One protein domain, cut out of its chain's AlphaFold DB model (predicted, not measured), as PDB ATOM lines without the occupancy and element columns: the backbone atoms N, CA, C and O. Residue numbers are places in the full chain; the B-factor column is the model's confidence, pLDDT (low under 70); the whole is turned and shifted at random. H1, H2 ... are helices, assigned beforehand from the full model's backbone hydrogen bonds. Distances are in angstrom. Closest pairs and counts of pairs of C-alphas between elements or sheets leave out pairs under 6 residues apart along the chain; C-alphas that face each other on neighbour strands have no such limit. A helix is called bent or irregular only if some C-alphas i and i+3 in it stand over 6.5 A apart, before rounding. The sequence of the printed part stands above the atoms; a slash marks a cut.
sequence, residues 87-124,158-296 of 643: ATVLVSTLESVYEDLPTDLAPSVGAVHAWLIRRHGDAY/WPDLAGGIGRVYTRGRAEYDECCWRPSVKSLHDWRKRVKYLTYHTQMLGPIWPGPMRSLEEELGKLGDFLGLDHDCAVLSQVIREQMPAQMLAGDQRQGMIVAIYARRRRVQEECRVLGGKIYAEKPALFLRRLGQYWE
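Overview. This is residues 87 to 124 and 158 to 296 of the 643 residues of the protein "CHAD domain-containing protein" of Gemmatimonadetes bacterium (UniProt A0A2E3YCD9). Two long helices, H5 and H6, lie side by side and run opposite ways; the hairpin of H3 and H4 packs with H4 along H5 toward one end of the model, and the hairpin of H1 and H2 is set crosswise at the other end. The short last helix, H7, packs on H3 at the end far from H1 and H2. The printed part has 177 residues with seven named helices, H1 to H7 in order along the chain, and no named strand; its class is all helix. It is loose, with a radius of gyration of the C-alphas of 19.6 A, and elongated, spanning 64 by 35 by 24 A.

Along the chain. H1 covers residues 87 to 96, with C-alpha 87 at (168.278, 116.875, 230.348). H2, residues 103 to 124, is 33.4 A long; it is only just irregular, C-alphas 104 and 107 being 7.0 A apart, and has a kink of 30 degrees near residue 110. H3, residues 158 to 181, is 33.6 A long, and H4, residues 185 to 204, is 28.9 A. H5, residues 210 to 242, is the longest helix, 46.9 A, beginning at C-alpha 210 at (154.196, 130.879, 199.536). H6, residues 251 to 279, measures 41.6 A. H7 covers residues 284 to 296, with C-alpha 296 at (143.027, 125.137, 192.383).

Arrangement. H3, H4, H5 and H6 form an up and down bundle, each running against the one before it. H5 and H6, a hairpin, touch at a shallow tilt of 18 degrees, closest at the C-alphas of Asp 230 and Arg 265, 5.2 A apart. H4 and H5, also a hairpin, touch at a shallow tilt of 28 degrees, closest at the C-alphas of Arg 192 and Leu 227, 5.6 A. H3 and H4 form a hairpin at a shallow tilt of 29 degrees, with the C-alphas of Gly 172 and Arg 194 closest at 5.1 A. H3 and H6 only just touch, with 3 pairs of C-alphas within 8 A, Tyr 176 and Gly 276 closest at 6.4 A. H7 touches H3, closest at the C-alphas of Thr 170 and Pro 284, 5.9 A, and is apart from H6. H1 touches residues 229 to 236 of H5 about perpendicular, at 80 degrees, the closest C-alphas being those of Leu 90 and Leu 236, 5.8 A. H1 and H2 form a hairpin at a shallow tilt of 14 degrees, closest at the C-alphas of Ala 87 and His 120, 5.4 A. Every O i to N i+4 pair is within hydrogen-bond range in H1, H3, H4, H5, H6 and H7; in H2 14 of 18 are.

Size, cuts and confidence. The two C-alphas farthest apart are those of Gln 247 and Glu 296, 64.7 A. Residues 125 to 157 are cut out, and C-alphas 124 and 158 are 45.8 A apart across the cut. Of the links that are printed whole, none is long. The mean pLDDT of the printed part is 89.8; residues 87 to 88, 121 to 124 and 181 to 182 are under 70.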
ATOM      1  N   ALA A  87     167.686 116.023 229.301       59.59
ATOM      2  CA  ALA A  87     168.278 116.875 230.348       59.59
ATOM      3  C   ALA A  87     168.697 118.285 229.875       59.59
ATOM      4  O   ALA A  87     168.489 119.254 230.602       59.59
ATOM      5  N   THR A  88     169.203 118.443 228.645       69.44
ATOM      6  CA  THR A  88     169.531 119.762 228.055       69.44
ATOM      7  C   THR A  88     168.293 120.656 227.910       69.44
ATOM      8  O   THR A  88     168.353 121.874 228.084       69.44
ATOM      9  N   VAL A  89     167.133 120.044 227.647       82.62
ATOM     10  CA  VAL A  89     165.842 120.744 227.602       82.62
ATOM     11  C   VAL A  89     165.465 121.248 228.995       82.62
ATOM     12  O   VAL A  89     165.089 122.405 229.139       82.62
ATOM     13  N   LEU A  90     165.645 120.435 230.040       86.62
ATOM     14  CA  LEU A  90     165.368 120.858 231.417       86.62
ATOM     15  C   LEU A  90     166.279 121.993 231.889       86.62
ATOM     16  O   LEU A  90     165.813 122.876 232.604       86.62
ATOM     17  N   VAL A  91     167.547 121.999 231.468       85.81
ATOM     18  CA  VAL A  91     168.492 123.087 231.765       85.81
ATOM     19  C   VAL A  91     168.023 124.405 231.145       85.81
ATOM     20  O   VAL A  91     167.803 125.371 231.869       85.81
ATOM     21  N   SER A  92     167.774 124.428 229.834       86.69
ATOM     22  CA  SER A  92     167.260 125.634 229.158       86.69
ATOM     23  C   SER A  92     165.879 126.066 229.675       86.69
ATOM     24  O   SER A  92     165.572 127.255 229.758       86.69
ATOM     25  N   THR A  93     165.049 125.111 230.100       91.75
ATOM     26  CA  THR A  93     163.762 125.400 230.746       91.75
ATOM     27  C   THR A  93     163.961 126.085 232.095       91.75
ATOM     28  O   THR A  93     163.274 127.066 232.371       91.75
ATOM     29  N   LEU A  94     164.907 125.623 232.920       90.56
ATOM     30  CA  LEU A  94     165.238 126.262 234.196       90.56
ATOM     31  C   LEU A  94     165.705 127.708 233.989       90.56
ATOM     32  O   LEU A  94     165.256 128.597 234.709       90.56
ATOM     33  N   GLU A  95     166.545 127.955 232.983       88.50
ATOM     34  CA  GLU A  95     166.984 129.309 232.616       88.50
ATOM     35  C   GLU A  95     165.798 130.203 232.226       88.50
ATOM     36  O   GLU A  95     165.728 131.356 232.643       88.50
ATOM     37  N   SER A  96     164.807 129.664 231.506       88.44
ATOM     38  CA  SER A  96     163.602 130.418 231.123       88.44
ATOM     39  C   SER A  96     162.685 130.795 232.297       88.44
ATOM     40  O   SER A  96     161.838 131.677 232.152       88.44
ATOM     41  N   VAL A  97     162.831 130.122 233.445       88.00
ATOM     42  CA  VAL A  97     162.066 130.381 234.678       88.00
ATOM     43  C   VAL A  97     162.774 131.421 235.554       88.00
ATOM     44  O   VAL A  97     162.183 131.898 236.516       88.00
ATOM     45  N   TYR A  98     164.007 131.827 235.225       83.62
ATOM     46  CA  TYR A  98     164.792 132.766 236.039       83.62
ATOM     47  C   TYR A  98     164.067 134.098 236.291       83.62
ATOM     48  O   TYR A  98     164.091 134.601 237.410       83.62
ATOM     49  N   GLU A  99     163.344 134.574 235.268       79.31
ATOM     50  CA  GLU A  99     162.354 135.674 235.262       79.31
ATOM     51  C   GLU A  99     161.444 135.707 236.505       79.31
ATOM     52  O   GLU A  99     161.028 136.744 237.025       79.31
ATOM     53  N   ASP A 100     161.091 134.499 236.939       80.44
ATOM     54  CA  ASP A 100     159.906 134.195 237.729       80.44
ATOM     55  C   ASP A 100     160.271 133.689 239.123       80.44
ATOM     56  O   ASP A 100     159.386 133.377 239.925       80.44
ATOM     57  N   LEU A 101     161.571 133.581 239.401       80.75
ATOM     58  CA  LEU A 101     162.077 133.109 240.672       80.75
ATOM     59  C   LEU A 101     162.070 134.231 241.718       80.75
ATOM     60  O   LEU A 101     162.536 135.342 241.450       80.75
ATOM     61  N   PRO A 102     161.621 133.931 242.946       77.19
ATOM     62  CA  PRO A 102     161.892 134.756 244.114       77.19
ATOM     63  C   PRO A 102     163.385 135.108 244.239       77.19
ATOM     64  O   PRO A 102     164.259 134.273 243.988       77.19
ATOM     65  N   THR A 103     163.694 136.349 244.630       80.38
ATOM     66  CA  THR A 103     165.073 136.877 244.678       80.38
ATOM     67  C   THR A 103     165.987 136.074 245.610       80.38
ATOM     68  O   THR A 103     167.179 135.927 245.348       80.38
ATOM     69  N   ASP A 104     165.428 135.512 246.676       79.50
ATOM     70  CA  ASP A 104     166.097 134.639 247.641       79.50
ATOM     71  C   ASP A 104     166.433 133.243 247.083       79.50
ATOM     72  O   ASP A 104     167.312 132.567 247.621       79.50
ATOM     73  N   LEU A 105     165.808 132.824 245.975       81.19
ATOM     74  CA  LEU A 105     166.088 131.551 245.298       81.19
ATOM     75  C   LEU A 105     167.117 131.655 244.172       81.19
ATOM     76  O   LEU A 105     167.641 130.626 243.740       81.19
ATOM     77  N   ALA A 106     167.472 132.866 243.734       75.62
ATOM     78  CA  ALA A 106     168.485 133.078 242.699       75.62
ATOM     79  C   ALA A 106     169.838 132.376 242.989       75.62
ATOM     80  O   ALA A 106     170.393 131.778 242.061       75.62
ATOM     81  N   PRO A 107     170.362 132.341 244.237       75.38
ATOM     82  CA  PRO A 107     171.601 131.619 244.551       75.38
ATOM     83  C   PRO A 107     171.489 130.094 244.391       75.38
ATOM     84  O   PRO A 107     172.475 129.423 244.085       75.38
ATOM     85  N   SER A 108     170.287 129.541 244.567       81.50
ATOM     86  CA  SER A 108     170.017 128.100 244.507       81.50
ATOM     87  C   SER A 108     169.947 127.559 243.073       81.50
ATOM     88  O   SER A 108     170.172 126.367 242.850       81.50
ATOM     89  N   VAL A 109     169.706 128.425 242.080       83.75
ATOM     90  CA  VAL A 109     169.598 128.047 240.658       83.75
ATOM     91  C   VAL A 109     170.865 127.366 240.154       83.75
ATOM     92  O   VAL A 109     170.781 126.350 239.470       83.75
ATOM     93  N   GLY A 110     172.046 127.865 240.535       84.69
ATOM     94  CA  GLY A 110     173.323 127.288 240.104       84.69
ATOM     95  C   GLY A 110     173.507 125.838 240.565       84.69
ATOM     96  O   GLY A 110     174.009 125.001 239.811       84.69
ATOM     97  N   ALA A 111     173.041 125.508 241.773       86.25
ATOM     98  CA  ALA A 111     173.097 124.147 242.302       86.25
ATOM     99  C   ALA A 111     172.143 123.203 241.553       86.25
ATOM    100  O   ALA A 111     172.532 122.081 241.211       86.25
ATOM    101  N   VAL A 112     170.924 123.665 241.259       89.06
ATOM    102  CA  VAL A 112     169.920 122.911 240.486       89.06
ATOM    103  C   VAL A 112     170.400 122.687 239.054       89.06
ATOM    104  O   VAL A 112     170.351 121.564 238.556       89.06
ATOM    105  N   HIS A 113     170.943 123.726 238.424       89.50
ATOM    106  CA  HIS A 113     171.535 123.671 237.094       89.50
ATOM    107  C   HIS A 113     172.673 122.638 237.025       89.50
ATOM    108  O   HIS A 113     172.654 121.733 236.192       89.50
ATOM    109  N   ALA A 114     173.637 122.706 237.951       87.81
ATOM    110  CA  ALA A 114     174.741 121.746 238.013       87.81
ATOM    111  C   ALA A 114     174.263 120.306 238.266       87.81
ATOM    112  O   ALA A 114     174.863 119.354 237.767       87.81
ATOM    113  N   TRP A 115     173.185 120.129 239.034       89.69
ATOM    114  CA  TRP A 115     172.580 118.818 239.250       89.69
ATOM    115  C   TRP A 115     171.902 118.265 237.997       89.69
ATOM    116  O   TRP A 115     172.126 117.099 237.681       89.69
ATOM    117  N   LEU A 116     171.152 119.083 237.252       87.00
ATOM    118  CA  LEU A 116     170.561 118.674 235.974       87.00
ATOM    119  C   LEU A 116     171.640 118.235 234.968       87.00
ATOM    120  O   LEU A 116     171.450 117.233 234.280       87.00
ATOM    121  N   ILE A 117     172.792 118.920 234.936       83.12
ATOM    122  CA  ILE A 117     173.943 118.534 234.100       83.12
ATOM    123  C   ILE A 117     174.558 117.206 234.555       83.12
ATOM    124  O   ILE A 117     174.788 116.332 233.726       83.12
ATOM    125  N   ARG A 118     174.822 117.011 235.853       82.88
ATOM    126  CA  ARG A 118     175.387 115.735 236.340       82.88
ATOM    127  C   ARG A 118     174.451 114.564 236.068       82.88
ATOM    128  O   ARG A 118     174.866 113.568 235.492       82.88
ATOM    129  N   ARG A 119     173.165 114.752 236.370       79.88
ATOM    130  CA  ARG A 119     172.103 113.798 236.046       79.88
ATOM    131  C   ARG A 119     172.105 113.424 234.560       79.88
ATOM    132  O   ARG A 119     171.789 112.285 234.223       79.88
ATOM    133  N   HIS A 120     172.427 114.369 233.676       73.06
ATOM    134  CA  HIS A 120     172.562 114.098 232.250       73.06
ATOM    135  C   HIS A 120     173.734 113.164 231.939       73.06
ATOM    136  O   HIS A 120     173.534 112.187 231.220       73.06
ATOM    137  N   GLY A 121     174.920 113.456 232.485       67.94
ATOM    138  CA  GLY A 121     176.122 112.638 232.302       67.94
ATOM    139  C   GLY A 121     175.916 111.202 232.784       67.94
ATOM    140  O   GLY A 121     176.128 110.264 232.021       67.94
ATOM    141  N   ASP A 122     175.370 111.038 233.992       69.88
ATOM    142  CA  ASP A 122     175.119 109.725 234.596       69.88
ATOM    143  C   ASP A 122     174.129 108.884 233.765       69.88
ATOM    144  O   ASP A 122     174.306 107.677 233.588       69.88
ATOM    145  N   ALA A 123     173.084 109.516 233.213       65.19
ATOM    146  CA  ALA A 123     172.113 108.843 232.350       65.19
ATOM    147  C   ALA A 123     172.728 108.381 231.017       65.19
ATOM    148  O   ALA A 123     172.307 107.358 230.476       65.19
ATOM    149  N   TYR A 124     173.710 109.120 230.494       63.66
ATOM    150  CA  TYR A 124     174.417 108.769 229.264       63.66
ATOM    151  C   TYR A 124     175.373 107.589 229.484       63.66
ATOM    152  O   TYR A 124     175.405 106.663 228.676       63.66
ATOM    153  N   TRP A 158     143.490 116.613 196.100       94.81
ATOM    154  CA  TRP A 158     143.052 117.599 197.075       94.81
ATOM    155  C   TRP A 158     141.999 117.092 198.063       94.81
ATOM    156  O   TRP A 158     142.190 117.348 199.250       94.81
ATOM    157  N   PRO A 159     140.935 116.358 197.673       95.75
ATOM    158  CA  PRO A 159     139.969 115.843 198.642       95.75
ATOM    159  C   PRO A 159     140.614 114.973 199.733       95.75
ATOM    160  O   PRO A 159     140.233 115.061 200.905       95.75
ATOM    161  N   ASP A 160     141.642 114.196 199.385       95.50
ATOM    162  CA  ASP A 160     142.375 113.344 200.322       95.50
ATOM    163  C   ASP A 160     143.235 114.162 201.285       95.50
ATOM    164  O   ASP A 160     143.180 113.962 202.507       95.50
ATOM    165  N   LEU A 161     143.989 115.126 200.739       97.31
ATOM    166  CA  LEU A 161     144.817 116.050 201.516       97.31
ATOM    167  C   LEU A 161     143.949 116.908 202.446       97.31
ATOM    168  O   LEU A 161     144.225 116.998 203.645       97.31
ATOM    169  N   ALA A 162     142.863 117.477 201.922       97.50
ATOM    170  CA  ALA A 162     141.878 118.254 202.663       97.50
ATOM    171  C   ALA A 162     141.241 117.425 203.782       97.50
ATOM    172  O   ALA A 162     141.076 117.923 204.895       97.50
ATOM    173  N   GLY A 163     140.960 116.140 203.543       96.06
ATOM    174  CA  GLY A 163     140.495 115.222 204.580       96.06
ATOM    175  C   GLY A 163     141.519 115.032 205.706       96.06
ATOM    176  O   GLY A 163     141.157 115.006 206.887       96.06
ATOM    177  N   GLY A 164     142.808 114.908 205.375       96.81
ATOM    178  CA  GLY A 164     143.906 114.836 206.346       96.81
ATOM    179  C   GLY A 164     144.064 116.108 207.178       96.81
ATOM    180  O   GLY A 164     144.072 116.040 208.412       96.81
ATOM    181  N   ILE A 165     144.134 117.253 206.500       98.44
ATOM    182  CA  ILE A 165     144.261 118.587 207.102       98.44
ATOM    183  C   ILE A 165     143.049 118.883 207.976       98.44
ATOM    184  O   ILE A 165     143.203 119.261 209.133       98.44
ATOM    185  N   GLY A 166     141.846 118.633 207.459       97.94
ATOM    186  CA  GLY A 166     140.582 118.876 208.143       97.94
ATOM    187  C   GLY A 166     140.495 118.137 209.468       97.94
ATOM    188  O   GLY A 166     140.159 118.733 210.485       97.94
ATOM    189  N   ARG A 167     140.890 116.858 209.506       97.19
ATOM    190  CA  ARG A 167     140.938 116.090 210.762       97.19
ATOM    191  C   ARG A 167     141.901 116.695 211.783       97.19
ATOM    192  O   ARG A 167     141.579 116.736 212.969       97.19
ATOM    193  N   VAL A 168     143.086 117.128 211.347       97.94
ATOM    194  CA  VAL A 168     144.086 117.729 212.243       97.94
ATOM    195  C   VAL A 168     143.639 119.105 212.725       97.94
ATOM    196  O   VAL A 168     143.747 119.370 213.919       97.94
ATOM    197  N   TYR A 169     143.103 119.941 211.837       98.44
ATOM    198  CA  TYR A 169     142.623 121.281 212.155       98.44
ATOM    199  C   TYR A 169     141.410 121.241 213.085       98.44
ATOM    200  O   TYR A 169     141.450 121.849 214.148       98.44
ATOM    201  N   THR A 170     140.378 120.455 212.756       97.44
ATOM    202  CA  THR A 170     139.180 120.292 213.598       97.44
ATOM    203  C   THR A 170     139.546 119.789 214.988       97.44
ATOM    204  O   THR A 170     139.081 120.343 215.980       97.44
ATOM    205  N   ARG A 171     140.417 118.774 215.085       96.81
ATOM    206  CA  ARG A 171     140.866 118.294 216.394       96.81
ATOM    207  C   ARG A 171     141.727 119.333 217.107       96.81
ATOM    208  O   ARG A 171     141.577 119.488 218.303       96.81
ATOM    209  N   GLY A 172     142.609 120.039 216.400       97.62
ATOM    210  CA  GLY A 172     143.425 121.110 216.975       97.62
ATOM    211  C   GLY A 172     142.587 122.250 217.549       97.62
ATOM    212  O   GLY A 172     142.912 122.730 218.626       97.62
ATOM    213  N   ARG A 173     141.491 122.616 216.878       97.50
ATOM    214  CA  ARG A 173     140.521 123.599 217.366       97.50
ATOM    215  C   ARG A 173     139.787 123.109 218.611       97.50
ATOM    216  O   ARG A 173     139.733 123.836 219.584       97.50
ATOM    217  N   ALA A 174     139.313 121.862 218.612       89.19
ATOM    218  CA  ALA A 174     138.675 121.286 219.796       89.19
ATOM    219  C   ALA A 174     139.625 121.237 221.009       89.19
ATOM    220  O   ALA A 174     139.215 121.546 222.117       89.19
ATOM    221  N   GLU A 175     140.898 120.889 220.799       93.50
ATOM    222  CA  GLU A 175     141.911 120.870 221.868       93.50
ATOM    223  C   GLU A 175     142.291 122.289 222.320       93.50
ATOM    224  O   GLU A 175     142.565 122.497 223.495       93.50
ATOM    225  N   TYR A 176     142.288 123.273 221.412       96.19
ATOM    226  CA  TYR A 176     142.413 124.691 221.763       96.19
ATOM    227  C   TYR A 176     141.251 125.145 222.655       96.19
ATOM    228  O   TYR A 176     141.500 125.736 223.703       96.19
ATOM    229  N   ASP A 177     140.012 124.833 222.266       80.19
ATOM    230  CA  ASP A 177     138.808 125.173 223.030       80.19
ATOM    231  C   ASP A 177     138.844 124.497 224.419       80.19
ATOM    232  O   ASP A 177     138.630 125.158 225.436       80.19
ATOM    233  N   GLU A 178     139.225 123.211 224.482       79.75
ATOM    234  CA  GLU A 178     139.435 122.459 225.731       79.75
ATOM    235  C   GLU A 178     140.525 123.096 226.603       79.75
ATOM    236  O   GLU A 178     140.306 123.312 227.789       79.75
ATOM    237  N   CYS A 179     141.682 123.460 226.040       83.00
ATOM    238  CA  CYS A 179     142.767 124.099 226.793       83.00
ATOM    239  C   CYS A 179     142.417 125.516 227.262       83.00
ATOM    240  O   CYS A 179     142.926 125.959 228.290       83.00
ATOM    241  N   CYS A 180     141.573 126.244 226.528       76.00
ATOM    242  CA  CYS A 180     141.083 127.548 226.972       76.00
ATOM    243  C   CYS A 180     140.142 127.425 228.170       76.00
ATOM    244  O   CYS A 180     140.125 128.332 229.003       76.00
ATOM    245  N   TRP A 181     139.399 126.317 228.239       55.19
ATOM    246  CA  TRP A 181     138.424 126.000 229.277       55.19
ATOM    247  C   TRP A 181     139.048 125.346 230.521       55.19
ATOM    248  O   TRP A 181     138.844 125.841 231.627       55.19
ATOM    249  N   ARG A 182     139.809 124.261 230.334       66.81
ATOM    250  CA  ARG A 182     140.376 123.391 231.374       66.81
ATOM    251  C   ARG A 182     141.786 122.918 230.968       66.81
ATOM    252  O   ARG A 182     141.979 121.786 230.504       66.81
ATOM    253  N   PRO A 183     142.802 123.795 231.061       78.75
ATOM    254  CA  PRO A 183     144.164 123.426 230.700       78.75
ATOM    255  C   PRO A 183     144.704 122.370 231.667       78.75
ATOM    256  O   PRO A 183     144.771 122.576 232.872       78.75
ATOM    257  N   SER A 184     145.176 121.251 231.126       81.62
ATOM    258  CA  SER A 184     145.891 120.219 231.870       81.62
ATOM    259  C   SER A 184     147.174 119.864 231.128       81.62
ATOM    260  O   SER A 184     147.320 120.123 229.931       81.62
ATOM    261  N   VAL A 185     148.137 119.248 231.824       81.56
ATOM    262  CA  VAL A 185     149.398 118.796 231.197       81.56
ATOM    263  C   VAL A 185     149.107 117.912 229.982       81.56
ATOM    264  O   VAL A 185     149.790 118.000 228.962       81.56
ATOM    265  N   LYS A 186     148.065 117.079 230.075       85.38
ATOM    266  CA  LYS A 186     147.652 116.192 228.995       85.38
ATOM    267  C   LYS A 186     147.006 116.961 227.839       85.38
ATOM    268  O   LYS A 186     147.433 116.739 226.706       85.38
ATOM    269  N   SER A 187     146.023 117.831 228.095       86.56
ATOM    270  CA  SER A 187     145.315 118.564 227.029       86.56
ATOM    271  C   SER A 187     146.253 119.515 226.282       86.56
ATOM    272  O   SER A 187     146.332 119.457 225.056       86.56
ATOM    273  N   LEU A 188     147.105 120.264 226.990       91.56
ATOM    274  CA  LEU A 188     148.121 121.134 226.375       91.56
ATOM    275  C   LEU A 188     149.123 120.340 225.521       91.56
ATOM    276  O   LEU A 188     149.493 120.746 224.414       91.56
ATOM    277  N   HIS A 189     149.534 119.160 225.991       89.75
ATOM    278  CA  HIS A 189     150.417 118.276 225.235       89.75
ATOM    279  C   HIS A 189     149.727 117.651 224.007       89.75
ATOM    280  O   HIS A 189     150.354 117.487 222.954       89.75
ATOM    281  N   ASP A 190     148.443 117.302 224.103       92.12
ATOM    282  CA  ASP A 190     147.660 116.798 222.974       92.12
ATOM    283  C   ASP A 190     147.413 117.895 221.931       92.12
ATOM    284  O   ASP A 190     147.637 117.651 220.736       92.12
ATOM    285  N   TRP A 191     147.110 119.120 222.364       97.56
ATOM    286  CA  TRP A 191     147.033 120.297 221.504       97.56
ATOM    287  C   TRP A 191     148.356 120.553 220.772       97.56
ATOM    288  O   TRP A 191     148.376 120.646 219.539       97.56
ATOM    289  N   ARG A 192     149.493 120.508 221.484       97.50
ATOM    290  CA  ARG A 192     150.838 120.624 220.890       97.50
ATOM    291  C   ARG A 192     151.061 119.632 219.752       97.50
ATOM    292  O   ARG A 192     151.624 119.994 218.714       97.50
ATOM    293  N   LYS A 193     150.634 118.372 219.910       94.44
ATOM    294  CA  LYS A 193     150.750 117.363 218.839       94.44
ATOM    295  C   LYS A 193     149.974 117.801 217.599       94.44
ATOM    296  O   LYS A 193     150.495 117.658 216.494       94.44
ATOM    297  N   ARG A 194     148.752 118.330 217.764       97.31
ATOM    298  CA  ARG A 194     147.926 118.822 216.643       97.31
ATOM    299  C   ARG A 194     148.578 120.001 215.944       97.31
ATOM    300  O   ARG A 194     148.694 119.952 214.723       97.31
ATOM    301  N   VAL A 195     149.077 120.975 216.704       98.25
ATOM    302  CA  VAL A 195     149.805 122.130 216.168       98.25
ATOM    303  C   VAL A 195     151.000 121.668 215.339       98.25
ATOM    304  O   VAL A 195     151.087 122.023 214.169       98.25
ATOM    305  N   LYS A 196     151.856 120.776 215.863       96.38
ATOM    306  CA  LYS A 196     153.017 120.277 215.102       96.38
ATOM    307  C   LYS A 196     152.612 119.510 213.832       96.38
ATOM    308  O   LYS A 196     153.290 119.643 212.817       96.38
ATOM    309  N   TYR A 197     151.520 118.737 213.840       97.50
ATOM    310  CA  TYR A 197     151.024 118.104 212.607       97.50
ATOM    311  C   TYR A 197     150.528 119.126 211.588       97.50
ATOM    312  O   TYR A 197     150.862 119.003 210.412       97.50
ATOM    313  N   LEU A 198     149.785 120.137 212.037       98.31
ATOM    314  CA  LEU A 198     149.298 121.205 211.175       98.31
ATOM    315  C   LEU A 198     150.459 122.026 210.600       98.31
ATOM    316  O   LEU A 198     150.418 122.373 209.422       98.31
ATOM    317  N   THR A 199     151.536 122.250 211.364       98.31
ATOM    318  CA  THR A 199     152.784 122.844 210.856       98.31
ATOM    319  C   THR A 199     153.351 122.026 209.699       98.31
ATOM    320  O   THR A 199     153.666 122.582 208.654       98.31
ATOM    321  N   TYR A 200     153.454 120.700 209.835       97.75
ATOM    322  CA  TYR A 200     153.973 119.853 208.754       97.75
ATOM    323  C   TYR A 200     153.049 119.829 207.534       97.75
ATOM    324  O   TYR A 200     153.529 119.830 206.407       97.75
ATOM    325  N   HIS A 201     151.731 119.845 207.726       98.19
ATOM    326  CA  HIS A 201     150.786 119.958 206.611       98.19
ATOM    327  C   HIS A 201     150.919 121.304 205.892       98.19
ATOM    328  O   HIS A 201     150.931 121.345 204.666       98.19
ATOM    329  N   THR A 202     151.106 122.381 206.652       97.81
ATOM    330  CA  THR A 202     151.347 123.732 206.127       97.81
ATOM    331  C   THR A 202     152.663 123.792 205.345       97.81
ATOM    332  O   THR A 202     152.674 124.309 204.234       97.81
ATOM    333  N   GLN A 203     153.735 123.167 205.851       97.12
ATOM    334  CA  GLN A 203     155.009 123.007 205.129       97.12
ATOM    335  C   GLN A 203     154.824 122.234 203.817       97.12
ATOM    336  O   GLN A 203     155.311 122.673 202.775       97.12
ATOM    337  N   MET A 204     154.077 121.119 203.851       97.38
ATOM    338  CA  MET A 204     153.800 120.322 202.651       97.38
ATOM    339  C   MET A 204     153.134 121.157 201.557       97.38
ATOM    340  O   MET A 204     153.499 121.059 200.387       97.38
ATOM    341  N   LEU A 205     152.194 122.004 201.964       96.62
ATOM    342  CA  LEU A 205     151.439 122.897 201.100       96.62
ATOM    343  C   LEU A 205     152.140 124.237 200.818       96.62
ATOM    344  O   LEU A 205     151.577 125.054 200.103       96.62
ATOM    345  N   GLY A 206     153.348 124.490 201.331       96.00
ATOM    346  CA  GLY A 206     154.037 125.781 201.191       96.00
ATOM    347  C   GLY A 206     153.986 126.399 199.779       96.00
ATOM    348  O   GLY A 206     153.665 127.582 199.655       96.00
ATOM    349  N   PRO A 207     154.224 125.624 198.705       94.56
ATOM    350  CA  PRO A 207     154.197 126.129 197.332       94.56
ATOM    351  C   PRO A 207     152.834 126.585 196.804       94.56
ATOM    352  O   PRO A 207     152.822 127.369 195.857       94.56
ATOM    353  N   ILE A 208     151.706 126.152 197.390       94.19
ATOM    354  CA  ILE A 208     150.370 126.481 196.853       94.19
ATOM    355  C   ILE A 208     150.070 127.980 196.944       94.19
ATOM    356  O   ILE A 208     149.351 128.524 196.115       94.19
ATOM    357  N   TRP A 209     150.642 128.645 197.954       95.19
ATOM    358  CA  TRP A 209     150.723 130.098 198.047       95.19
ATOM    359  C   TRP A 209     151.809 130.494 199.067       95.19
ATOM    360  O   TRP A 209     151.532 130.607 200.262       95.19
ATOM    361  N   PRO A 210     153.051 130.765 198.630       94.19
ATOM    362  CA  PRO A 210     154.196 130.879 199.536       94.19
ATOM    363  C   PRO A 210     154.066 131.912 200.663       94.19
ATOM    364  O   PRO A 210     154.516 131.645 201.772       94.19
ATOM    365  N   GLY A 211     153.467 133.080 200.404       96.50
ATOM    366  CA  GLY A 211     153.302 134.143 201.406       96.50
ATOM    367  C   GLY A 211     152.398 133.734 202.580       96.50
ATOM    368  O   GLY A 211     152.902 133.549 203.684       96.50
ATOM    369  N   PRO A 212     151.085 133.532 202.358       96.62
ATOM    370  CA  PRO A 212     150.138 133.094 203.380       96.62
ATOM    371  C   PRO A 212     150.540 131.790 204.066       96.62
ATOM    372  O   PRO A 212     150.364 131.663 205.276       96.62
ATOM    373  N   MET A 213     151.099 130.831 203.321       97.06
ATOM    374  CA  MET A 213     151.530 129.557 203.898       97.06
ATOM    375  C   MET A 213     152.716 129.736 204.847       97.06
ATOM    376  O   MET A 213     152.706 129.162 205.932       97.06
ATOM    377  N   ARG A 214     153.691 130.587 204.495       97.00
ATOM    378  CA  ARG A 214     154.805 130.938 205.386       97.00
ATOM    379  C   ARG A 214     154.321 131.666 206.637       97.00
ATOM    380  O   ARG A 214     154.727 131.293 207.728       97.00
ATOM    381  N   SER A 215     153.420 132.640 206.502       97.06
ATOM    382  CA  SER A 215     152.874 133.351 207.667       97.06
ATOM    383  C   SER A 215     152.109 132.414 208.608       97.06
ATOM    384  O   SER A 215     152.276 132.491 209.821       97.06
ATOM    385  N   LEU A 216     151.309 131.484 208.071       97.31
ATOM    386  CA  LEU A 216     150.634 130.475 208.892       97.31
ATOM    387  C   LEU A 216     151.639 129.521 209.559       97.31
ATOM    388  O   LEU A 216     151.474 129.176 210.728       97.31
ATOM    389  N   GLU A 217     152.680 129.098 208.837       97.12
ATOM    390  CA  GLU A 217     153.745 128.252 209.383       97.12
ATOM    391  C   GLU A 217     154.481 128.937 210.542       97.12
ATOM    392  O   GLU A 217     154.724 128.291 211.561       97.12
ATOM    393  N   GLU A 218     154.799 130.227 210.414       97.69
ATOM    394  CA  GLU A 218     155.463 131.025 211.450       97.69
ATOM    395  C   GLU A 218     154.619 131.109 212.730       97.69
ATOM    396  O   GLU A 218     155.131 130.849 213.821       97.69
ATOM    397  N   GLU A 219     153.319 131.395 212.618       98.12
ATOM    398  CA  GLU A 219     152.414 131.457 213.775       98.12
ATOM    399  C   GLU A 219     152.217 130.076 214.427       98.12
ATOM    400  O   GLU A 219     152.285 129.946 215.652       98.12
ATOM    401  N   LEU A 220     152.056 129.013 213.626       98.25
ATOM    402  CA  LEU A 220     152.019 127.631 214.126       98.25
ATOM    403  C   LEU A 220     153.338 127.230 214.803       98.25
ATOM    404  O   LEU A 220     153.331 126.460 215.766       98.25
ATOM    405  N   GLY A 221     154.465 127.728 214.291       97.00
ATOM    406  CA  GLY A 221     155.792 127.567 214.871       97.00
ATOM    407  C   GLY A 221     155.843 128.142 216.281       97.00
ATOM    408  O   GLY A 221     156.064 127.381 217.223       97.00
ATOM    409  N   LYS A 222     155.519 129.435 216.421       98.19
ATOM    410  CA  LYS A 222     155.462 130.144 217.713       98.19
ATOM    411  C   LYS A 222     154.558 129.428 218.716       98.19
ATOM    412  O   LYS A 222     155.000 129.108 219.816       98.19
ATOM    413  N   LEU A 223     153.323 129.098 218.322       98.44
ATOM    414  CA  LEU A 223     152.388 128.377 219.192       98.44
ATOM    415  C   LEU A 223     152.957 127.016 219.618       98.44
ATOM    416  O   LEU A 223     152.894 126.635 220.785       98.44
ATOM    417  N   GLY A 224     153.539 126.272 218.678       97.50
ATOM    418  CA  GLY A 224     154.127 124.967 218.960       97.50
ATOM    419  C   GLY A 224     155.363 125.021 219.863       97.50
ATOM    420  O   GLY A 224     155.701 123.992 220.460       97.50
ATOM    421  N   ASP A 225     156.044 126.163 219.926       96.00
ATOM    422  CA  ASP A 225     157.216 126.395 220.767       96.00
ATOM    423  C   ASP A 225     156.797 126.818 222.178       96.00
ATOM    424  O   ASP A 225     157.287 126.226 223.136       96.00
ATOM    425  N   PHE A 226     155.790 127.689 222.323       97.25
ATOM    426  CA  PHE A 226     155.177 127.979 223.626       97.25
ATOM    427  C   PHE A 226     154.552 126.732 224.267       97.25
ATOM    428  O   PHE A 226     154.863 126.399 225.407       97.25
ATOM    429  N   LEU A 227     153.763 125.953 223.519       97.19
ATOM    430  CA  LEU A 227     153.244 124.670 224.011       97.19
ATOM    431  C   LEU A 227     154.362 123.657 224.315       97.19
ATOM    432  O   LEU A 227     154.170 122.727 225.098       97.19
ATOM    433  N   GLY A 228     155.522 123.795 223.664       94.88
ATOM    434  CA  GLY A 228     156.727 123.047 224.014       94.88
ATOM    435  C   GLY A 228     157.259 123.448 225.379       94.88
ATOM    436  O   GLY A 228     157.405 122.584 226.234       94.88
ATOM    437  N   LEU A 229     157.442 124.746 225.592       94.50
ATOM    438  CA  LEU A 229     157.938 125.288 226.845       94.50
ATOM    439  C   LEU A 229     157.024 124.955 228.035       94.50
ATOM    440  O   LEU A 229     157.526 124.571 229.084       94.50
ATOM    441  N   ASP A 230     155.693 125.023 227.882       94.88
ATOM    442  CA  ASP A 230     154.766 124.597 228.946       94.88
ATOM    443  C   ASP A 230     154.984 123.129 229.345       94.88
ATOM    444  O   ASP A 230     155.054 122.803 230.535       94.88
ATOM    445  N   HIS A 231     155.122 122.249 228.350       93.44
ATOM    446  CA  HIS A 231     155.380 120.833 228.580       93.44
ATOM    447  C   HIS A 231     156.722 120.618 229.282       93.44
ATOM    448  O   HIS A 231     156.786 119.864 230.251       93.44
ATOM    449  N   ASP A 232     157.770 121.303 228.832       92.75
ATOM    450  CA  ASP A 232     159.108 121.176 229.402       92.75
ATOM    451  C   ASP A 232     159.130 121.686 230.859       92.75
ATOM    452  O   ASP A 232     159.706 121.040 231.736       92.75
ATOM    453  N   CYS A 233     158.397 122.764 231.170       92.25
ATOM    454  CA  CYS A 233     158.163 123.222 232.543       92.25
ATOM    455  C   CYS A 233     157.419 122.177 233.393       92.25
ATOM    456  O   CYS A 233     157.772 121.964 234.554       92.25
ATOM    457  N   ALA A 234     156.400 121.510 232.840       89.69
ATOM    458  CA  ALA A 234     155.689 120.445 233.547       89.69
ATOM    459  C   ALA A 234     156.646 119.300 233.927       89.69
ATOM    460  O   ALA A 234     156.685 118.897 235.091       89.69
ATOM    461  N   VAL A 235     157.477 118.850 232.981       90.06
ATOM    462  CA  VAL A 235     158.496 117.814 233.223       90.06
ATOM    463  C   VAL A 235     159.527 118.288 234.252       90.06
ATOM    464  O   VAL A 235     159.844 117.542 235.178       90.06
ATOM    465  N   LEU A 236     160.007 119.533 234.158       90.94
ATOM    466  CA  LEU A 236     160.953 120.102 235.124       90.94
ATOM    467  C   LEU A 236     160.391 120.081 236.550       90.94
ATOM    468  O   LEU A 236     161.080 119.645 237.475       90.94
ATOM    469  N   SER A 237     159.133 120.495 236.729       91.31
ATOM    470  CA  SER A 237     158.476 120.488 238.040       91.31
ATOM    471  C   SER A 237     158.375 119.078 238.633       91.31
ATOM    472  O   SER A 237     158.644 118.892 239.822       91.31
ATOM    473  N   GLN A 238     158.068 118.078 237.800       88.75
ATOM    474  CA  GLN A 238     157.991 116.680 238.209       88.75
ATOM    475  C   GLN A 238     159.371 116.144 238.614       88.75
ATOM    476  O   GLN A 238     159.520 115.554 239.681       88.75
ATOM    477  N   VAL A 239     160.404 116.408 237.808       89.06
ATOM    478  CA  VAL A 239     161.786 115.982 238.084       89.06
ATOM    479  C   VAL A 239     162.306 116.584 239.391       89.06
ATOM    480  O   VAL A 239     162.901 115.873 240.203       89.06
ATOM    481  N   ILE A 240     162.049 117.871 239.635       88.75
ATOM    482  CA  ILE A 240     162.402 118.535 240.897       88.75
ATOM    483  C   ILE A 240     161.641 117.913 242.071       88.75
ATOM    484  O   ILE A 240     162.221 117.703 243.135       88.75
ATOM    485  N   ARG A 241     160.352 117.607 241.909       86.31
ATOM    486  CA  ARG A 241     159.525 117.055 242.988       86.31
ATOM    487  C   ARG A 241     159.947 115.638 243.371       86.31
ATOM    488  O   ARG A 241     160.123 115.364 244.551       86.31
ATOM    489  N   GLU A 242     160.121 114.768 242.384       87.00
ATOM    490  CA  GLU A 242     160.228 113.321 242.592       87.00
ATOM    491  C   GLU A 242     161.672 112.820 242.677       87.00
ATOM    492  O   GLU A 242     161.933 111.808 243.321       87.00
ATOM    493  N   GLN A 243     162.618 113.495 242.016       87.94
ATOM    494  CA  GLN A 243     163.949 112.923 241.765       87.94
ATOM    495  C   GLN A 243     165.095 113.749 242.350       87.94
ATOM    496  O   GLN A 243     166.204 113.237 242.503       87.94
ATOM    497  N   MET A 244     164.866 115.022 242.686       88.94
ATOM    498  CA  MET A 244     165.901 115.854 243.299       88.94
ATOM    499  C   MET A 244     166.133 115.452 244.764       88.94
ATOM    500  O   MET A 244     165.178 115.493 245.551       88.94
ATOM    501  N   PRO A 245     167.383 115.162 245.177       90.62
ATOM    502  CA  PRO A 245     167.690 114.781 246.555       90.62
ATOM    503  C   PRO A 245     167.222 115.830 247.572       90.62
ATOM    504  O   PRO A 245     167.411 117.028 247.361       90.62
ATOM    505  N   ALA A 246     166.608 115.394 248.677       84.50
ATOM    506  CA  ALA A 246     166.014 116.280 249.688       84.50
ATOM    507  C   ALA A 246     167.019 117.292 250.264       84.50
ATOM    508  O   ALA A 246     166.680 118.448 250.471       84.50
ATOM    509  N   GLN A 247     168.275 116.884 250.434       86.81
ATOM    510  CA  GLN A 247     169.357 117.707 250.974       86.81
ATOM    511  C   GLN A 247     169.837 118.841 250.050       86.81
ATOM    512  O   GLN A 247     170.630 119.669 250.486       86.81
ATOM    513  N   MET A 248     169.421 118.871 248.777       87.88
ATOM    514  CA  MET A 248     169.868 119.906 247.837       87.88
ATOM    515  C   MET A 248     169.185 121.257 248.046       87.88
ATOM    516  O   MET A 248     169.799 122.282 247.770       87.88
ATOM    517  N   LEU A 249     167.927 121.251 248.490       85.94
ATOM    518  CA  LEU A 249     167.125 122.446 248.732       85.94
ATOM    519  C   LEU A 249     166.246 122.218 249.951       85.94
ATOM    520  O   LEU A 249     165.625 121.160 250.064       85.94
ATOM    521  N   ALA A 250     166.138 123.232 250.806       86.00
ATOM    522  CA  ALA A 250     165.151 123.222 251.874       86.00
ATOM    523  C   ALA A 250     163.720 123.130 251.295       86.00
ATOM    524  O   ALA A 250     163.478 123.436 250.123       86.00
ATOM    525  N   GLY A 251     162.769 122.636 252.094       81.19
ATOM    526  CA  GLY A 251     161.411 122.336 251.617       81.19
ATOM    527  C   GLY A 251     160.673 123.563 251.069       81.19
ATOM    528  O   GLY A 251     160.031 123.486 250.024       81.19
ATOM    529  N   ASP A 252     160.840 124.703 251.731       81.12
ATOM    530  CA  ASP A 252     160.362 126.020 251.306       81.12
ATOM    531  C   ASP A 252     161.001 126.471 249.984       81.12
ATOM    532  O   ASP A 252     160.294 126.888 249.069       81.12
ATOM    533  N   GLN A 253     162.316 126.298 249.829       86.75
ATOM    534  CA  GLN A 253     163.034 126.644 248.601       86.75
ATOM    535  C   GLN A 253     162.596 125.785 247.411       86.75
ATOM    536  O   GLN A 253     162.395 126.287 246.302       86.75
ATOM    537  N   ARG A 254     162.409 124.479 247.638       85.56
ATOM    538  CA  ARG A 254     161.875 123.555 246.628       85.56
ATOM    539  C   ARG A 254     160.465 123.963 246.214       85.56
ATOM    540  O   ARG A 254     160.179 124.013 245.016       85.56
ATOM    541  N   GLN A 255     159.604 124.271 247.181       81.50
ATOM    542  CA  GLN A 255     158.238 124.702 246.911       81.50
ATOM    543  C   GLN A 255     158.208 126.034 246.152       81.50
ATOM    544  O   GLN A 255     157.478 126.150 245.169       81.50
ATOM    545  N   GLY A 256     159.037 127.007 246.535       82.81
ATOM    546  CA  GLY A 256     159.145 128.291 245.841       82.81
ATOM    547  C   GLY A 256     159.588 128.147 244.382       82.81
ATOM    548  O   GLY A 256     159.014 128.785 243.499       82.81
ATOM    549  N   MET A 257     160.522 127.236 244.086       86.62
ATOM    550  CA  MET A 257     160.915 126.941 242.703       86.62
ATOM    551  C   MET A 257     159.784 126.282 241.903       86.62
ATOM    552  O   MET A 257     159.559 126.640 240.748       86.62
ATOM    553  N   ILE A 258     159.029 125.357 242.506       84.12
ATOM    554  CA  ILE A 258     157.846 124.766 241.863       84.12
ATOM    555  C   ILE A 258     156.820 125.862 241.546       84.12
ATOM    556  O   ILE A 258     156.329 125.927 240.420       84.12
ATOM    557  N   VAL A 259     156.536 126.761 242.492       81.19
ATOM    558  CA  VAL A 259     155.609 127.888 242.292       81.19
ATOM    559  C   VAL A 259     156.058 128.791 241.137       81.19
ATOM    560  O   VAL A 259     155.228 129.142 240.297       81.19
ATOM    561  N   ALA A 260     157.354 129.103 241.035       84.88
ATOM    562  CA  ALA A 260     157.910 129.876 239.922       84.88
ATOM    563  C   ALA A 260     157.713 129.172 238.566       84.88
ATOM    564  O   ALA A 260     157.274 129.794 237.599       84.88
ATOM    565  N   ILE A 261     157.936 127.853 238.503       86.44
ATOM    566  CA  ILE A 261     157.695 127.060 237.287       86.44
ATOM    567  C   ILE A 261     156.215 127.123 236.879       86.44
ATOM    568  O   ILE A 261     155.909 127.346 235.708       86.44
ATOM    569  N   TYR A 262     155.276 126.988 237.820       84.69
ATOM    570  CA  TYR A 262     153.844 127.124 237.515       84.69
ATOM    571  C   TYR A 262     153.461 128.555 237.105       84.69
ATOM    572  O   TYR A 262     152.601 128.737 236.239       84.69
ATOM    573  N   ALA A 263     154.110 129.581 237.661       79.69
ATOM    574  CA  ALA A 263     153.927 130.962 237.224       79.69
ATOM    575  C   ALA A 263     154.416 131.181 235.780       79.69
ATOM    576  O   ALA A 263     153.728 131.857 235.007       79.69
ATOM    577  N   ARG A 264     155.543 130.566 235.390       90.50
ATOM    578  CA  ARG A 264     156.025 130.566 234.001       90.50
ATOM    579  C   ARG A 264     155.025 129.902 233.064       90.50
ATOM    580  O   ARG A 264     154.661 130.481 232.041       90.50
ATOM    581  N   ARG A 265     154.530 128.719 233.444       92.06
ATOM    582  CA  ARG A 265     153.518 127.974 232.678       92.06
ATOM    583  C   ARG A 265     152.271 128.810 232.411       92.06
ATOM    584  O   ARG A 265     151.862 128.911 231.262       92.06
ATOM    585  N   ARG A 266     151.721 129.485 233.427       86.00
ATOM    586  CA  ARG A 266     150.539 130.354 233.258       86.00
ATOM    587  C   ARG A 266     150.752 131.462 232.224       86.00
ATOM    588  O   ARG A 266     149.879 131.685 231.394       86.00
ATOM    589  N   ARG A 267     151.918 132.119 232.224       87.56
ATOM    590  CA  ARG A 267     152.252 133.146 231.219       87.56
ATOM    591  C   ARG A 267     152.359 132.570 229.812       87.56
ATOM    592  O   ARG A 267     151.783 133.113 228.879       87.56
ATOM    593  N   VAL A 268     153.051 131.444 229.669       93.25
ATOM    594  CA  VAL A 268     153.191 130.754 228.379       93.25
ATOM    595  C   VAL A 268     151.833 130.280 227.844       93.25
ATOM    596  O   VAL A 268     151.587 130.349 226.640       93.25
ATOM    597  N   GLN A 269     150.931 129.829 228.717       92.12
ATOM    598  CA  GLN A 269     149.574 129.426 228.344       92.12
ATOM    599  C   GLN A 269     148.724 130.603 227.844       92.12
ATOM    600  O   GLN A 269     147.938 130.415 226.918       92.12
ATOM    601  N   GLU A 270     148.910 131.812 228.382       86.25
ATOM    602  CA  GLU A 270     148.243 133.016 227.870       86.25
ATOM    603  C   GLU A 270     148.700 133.355 226.441       86.25
ATOM    604  O   GLU A 270     147.873 133.559 225.552       86.25
ATOM    605  N   GLU A 271     150.009 133.286 226.174       95.19
ATOM    606  CA  GLU A 271     150.549 133.437 224.812       95.19
ATOM    607  C   GLU A 271     149.984 132.371 223.858       95.19
ATOM    608  O   GLU A 271     149.605 132.663 222.717       95.19
ATOM    609  N   CYS A 272     149.857 131.125 224.334       97.38
ATOM    610  CA  CYS A 272     149.222 130.055 223.568       97.38
ATOM    611  C   CYS A 272     147.763 130.389 223.245       97.38
ATOM    612  O   CYS A 272     147.350 130.202 222.101       97.38
ATOM    613  N   ARG A 273     146.989 130.894 224.215       91.94
ATOM    614  CA  ARG A 273     145.579 131.268 224.036       91.94
ATOM    615  C   ARG A 273     145.423 132.323 222.941       91.94
ATOM    616  O   ARG A 273     144.629 132.136 222.021       91.94
ATOM    617  N   VAL A 274     146.238 133.377 222.975       93.56
ATOM    618  CA  VAL A 274     146.208 134.452 221.969       93.56
ATOM    619  C   VAL A 274     146.533 133.928 220.566       93.56
ATOM    620  O   VAL A 274     145.819 134.229 219.606       93.56
ATOM    621  N   LEU A 275     147.594 133.129 220.419       97.25
ATOM    622  CA  LEU A 275     147.975 132.558 219.121       97.25
ATOM    623  C   LEU A 275     146.963 131.522 218.618       97.25
ATOM    624  O   LEU A 275     146.629 131.504 217.432       97.25
ATOM    625  N   GLY A 276     146.444 130.685 219.517       97.44
ATOM    626  CA  GLY A 276     145.396 129.715 219.228       97.44
ATOM    627  C   GLY A 276     144.139 130.388 218.686       97.44
ATOM    628  O   GLY A 276     143.637 129.969 217.645       97.44
ATOM    629  N   GLY A 277     143.711 131.494 219.299       93.31
ATOM    630  CA  GLY A 277     142.575 132.287 218.830       93.31
ATOM    631  C   GLY A 277     142.752 132.811 217.405       93.31
ATOM    632  O   GLY A 277     141.799 132.801 216.631       93.31
ATOM    633  N   LYS A 278     143.978 133.188 217.011       95.75
ATOM    634  CA  LYS A 278     144.294 133.601 215.631       95.75
ATOM    635  C   LYS A 278     144.276 132.423 214.654       95.75
ATOM    636  O   LYS A 278     143.675 132.513 213.588       95.75
ATOM    637  N   ILE A 279     144.932 131.316 215.007       97.88
ATOM    638  CA  ILE A 279     145.087 130.135 214.139       97.88
ATOM    639  C   ILE A 279     143.749 129.408 213.924       97.88
ATOM    640  O   ILE A 279     143.469 128.923 212.822       97.88
ATOM    641  N   TYR A 280     142.919 129.335 214.966       97.56
ATOM    642  CA  TYR A 280     141.651 128.599 214.986       97.56
ATOM    643  C   TYR A 280     140.405 129.487 214.838       97.56
ATOM    644  O   TYR A 280     139.289 129.026 215.091       97.56
ATOM    645  N   ALA A 281     140.578 130.739 214.394       95.25
ATOM    646  CA  ALA A 281     139.484 131.687 214.168       95.25
ATOM    647  C   ALA A 281     138.473 131.199 213.112       95.25
ATOM    648  O   ALA A 281     137.269 131.435 213.224       95.25
ATOM    649  N   GLU A 282     138.948 130.513 212.071       96.56
ATOM    650  CA  GLU A 282     138.101 130.014 210.990       96.56
ATOM    651  C   GLU A 282     137.400 128.702 211.384       96.56
ATOM    652  O   GLU A 282     137.997 127.773 211.933       96.56
ATOM    653  N   LYS A 283     136.118 128.557 211.020       94.38
ATOM    654  CA  LYS A 283     135.465 127.239 211.066       94.38
ATOM    655  C   LYS A 283     136.190 126.282 210.098       94.38
ATOM    656  O   LYS A 283     136.533 126.712 208.995       94.38
ATOM    657  N   PRO A 284     136.340 124.979 210.421       96.81
ATOM    658  CA  PRO A 284     137.099 124.036 209.592       96.81
ATOM    659  C   PRO A 284     136.703 124.015 208.109       96.81
ATOM    660  O   PRO A 284     137.569 123.956 207.242       96.81
ATOM    661  N   ALA A 285     135.406 124.118 207.802       94.69
ATOM    662  CA  ALA A 285     134.922 124.150 206.421       94.69
ATOM    663  C   ALA A 285     135.420 125.380 205.636       94.69
ATOM    664  O   ALA A 285     135.749 125.262 204.459       94.69
ATOM    665  N   LEU A 286     135.510 126.547 206.286       97.62
ATOM    666  CA  LEU A 286     136.008 127.779 205.665       97.62
ATOM    667  C   LEU A 286     137.522 127.718 205.463       97.62
ATOM    668  O   LEU A 286     137.995 127.997 204.364       97.62
ATOM    669  N   PHE A 287     138.247 127.237 206.477       98.12
ATOM    670  CA  PHE A 287     139.691 127.029 206.403       98.12
ATOM    671  C   PHE A 287     140.070 126.108 205.232       98.12
ATOM    672  O   PHE A 287     140.924 126.442 204.410       98.12
ATOM    673  N   LEU A 288     139.384 124.968 205.094       98.25
ATOM    674  CA  LEU A 288     139.615 124.034 203.988       98.25
ATOM    675  C   LEU A 288     139.199 124.609 202.636       98.25
ATOM    676  O   LEU A 288     139.907 124.407 201.653       98.25
ATOM    677  N   ARG A 289     138.083 125.345 202.566       97.25
ATOM    678  CA  ARG A 289     137.658 126.010 201.327       97.25
ATOM    679  C   ARG A 289     138.715 127.001 200.841       97.25
ATOM    680  O   ARG A 289     139.030 127.004 199.655       97.25
ATOM    681  N   ARG A 290     139.284 127.800 201.748       97.44
ATOM    682  CA  ARG A 290     140.348 128.764 201.442       97.44
ATOM    683  C   ARG A 290     141.596 128.071 200.897       97.44
ATOM    684  O   ARG A 290     142.084 128.451 199.837       97.44
ATOM    685  N   LEU A 291     142.071 127.019 201.566       97.75
ATOM    686  CA  LEU A 291     143.211 126.241 201.068       97.75
ATOM    687  C   LEU A 291     142.916 125.554 199.726       97.75
ATOM    688  O   LEU A 291     143.797 125.491 198.874       97.75
ATOM    689  N   GLY A 292     141.679 125.102 199.505       96.75
ATOM    690  CA  GLY A 292     141.255 124.523 198.229       96.75
ATOM    691  C   GLY A 292     141.294 125.532 197.086       96.75
ATOM    692  O   GLY A 292     141.743 125.209 195.996       96.75
ATOM    693  N   GLN A 293     140.925 126.788 197.333       95.62
ATOM    694  CA  GLN A 293     141.072 127.846 196.328       95.62
ATOM    695  C   GLN A 293     142.541 128.124 195.988       95.62
ATOM    696  O   GLN A 293     142.868 128.356 194.823       95.62
ATOM    697  N   TYR A 294     143.434 128.070 196.982       95.19
ATOM    698  CA  TYR A 294     144.874 128.194 196.741       95.19
ATOM    699  C   TYR A 294     145.388 127.021 195.903       95.19
ATOM    700  O   TYR A 294     146.124 127.224 194.943       95.19
ATOM    701  N   TRP A 295     144.944 125.806 196.226       94.38
ATOM    702  CA  TRP A 295     145.257 124.595 195.475       94.38
ATOM    703  C   TRP A 295     144.835 124.680 194.004       94.38
ATOM    704  O   TRP A 295     145.667 124.487 193.117       94.38
ATOM    705  N   GLU A 296     143.570 125.017 193.743       91.19
ATOM    706  CA  GLU A 296     143.027 125.137 192.383       91.19
ATOM    707  C   GLU A 296     143.733 126.226 191.573       91.19
ATOM    708  O   GLU A 296     143.888 126.087 190.366       91.19
TER     709      GLU A 296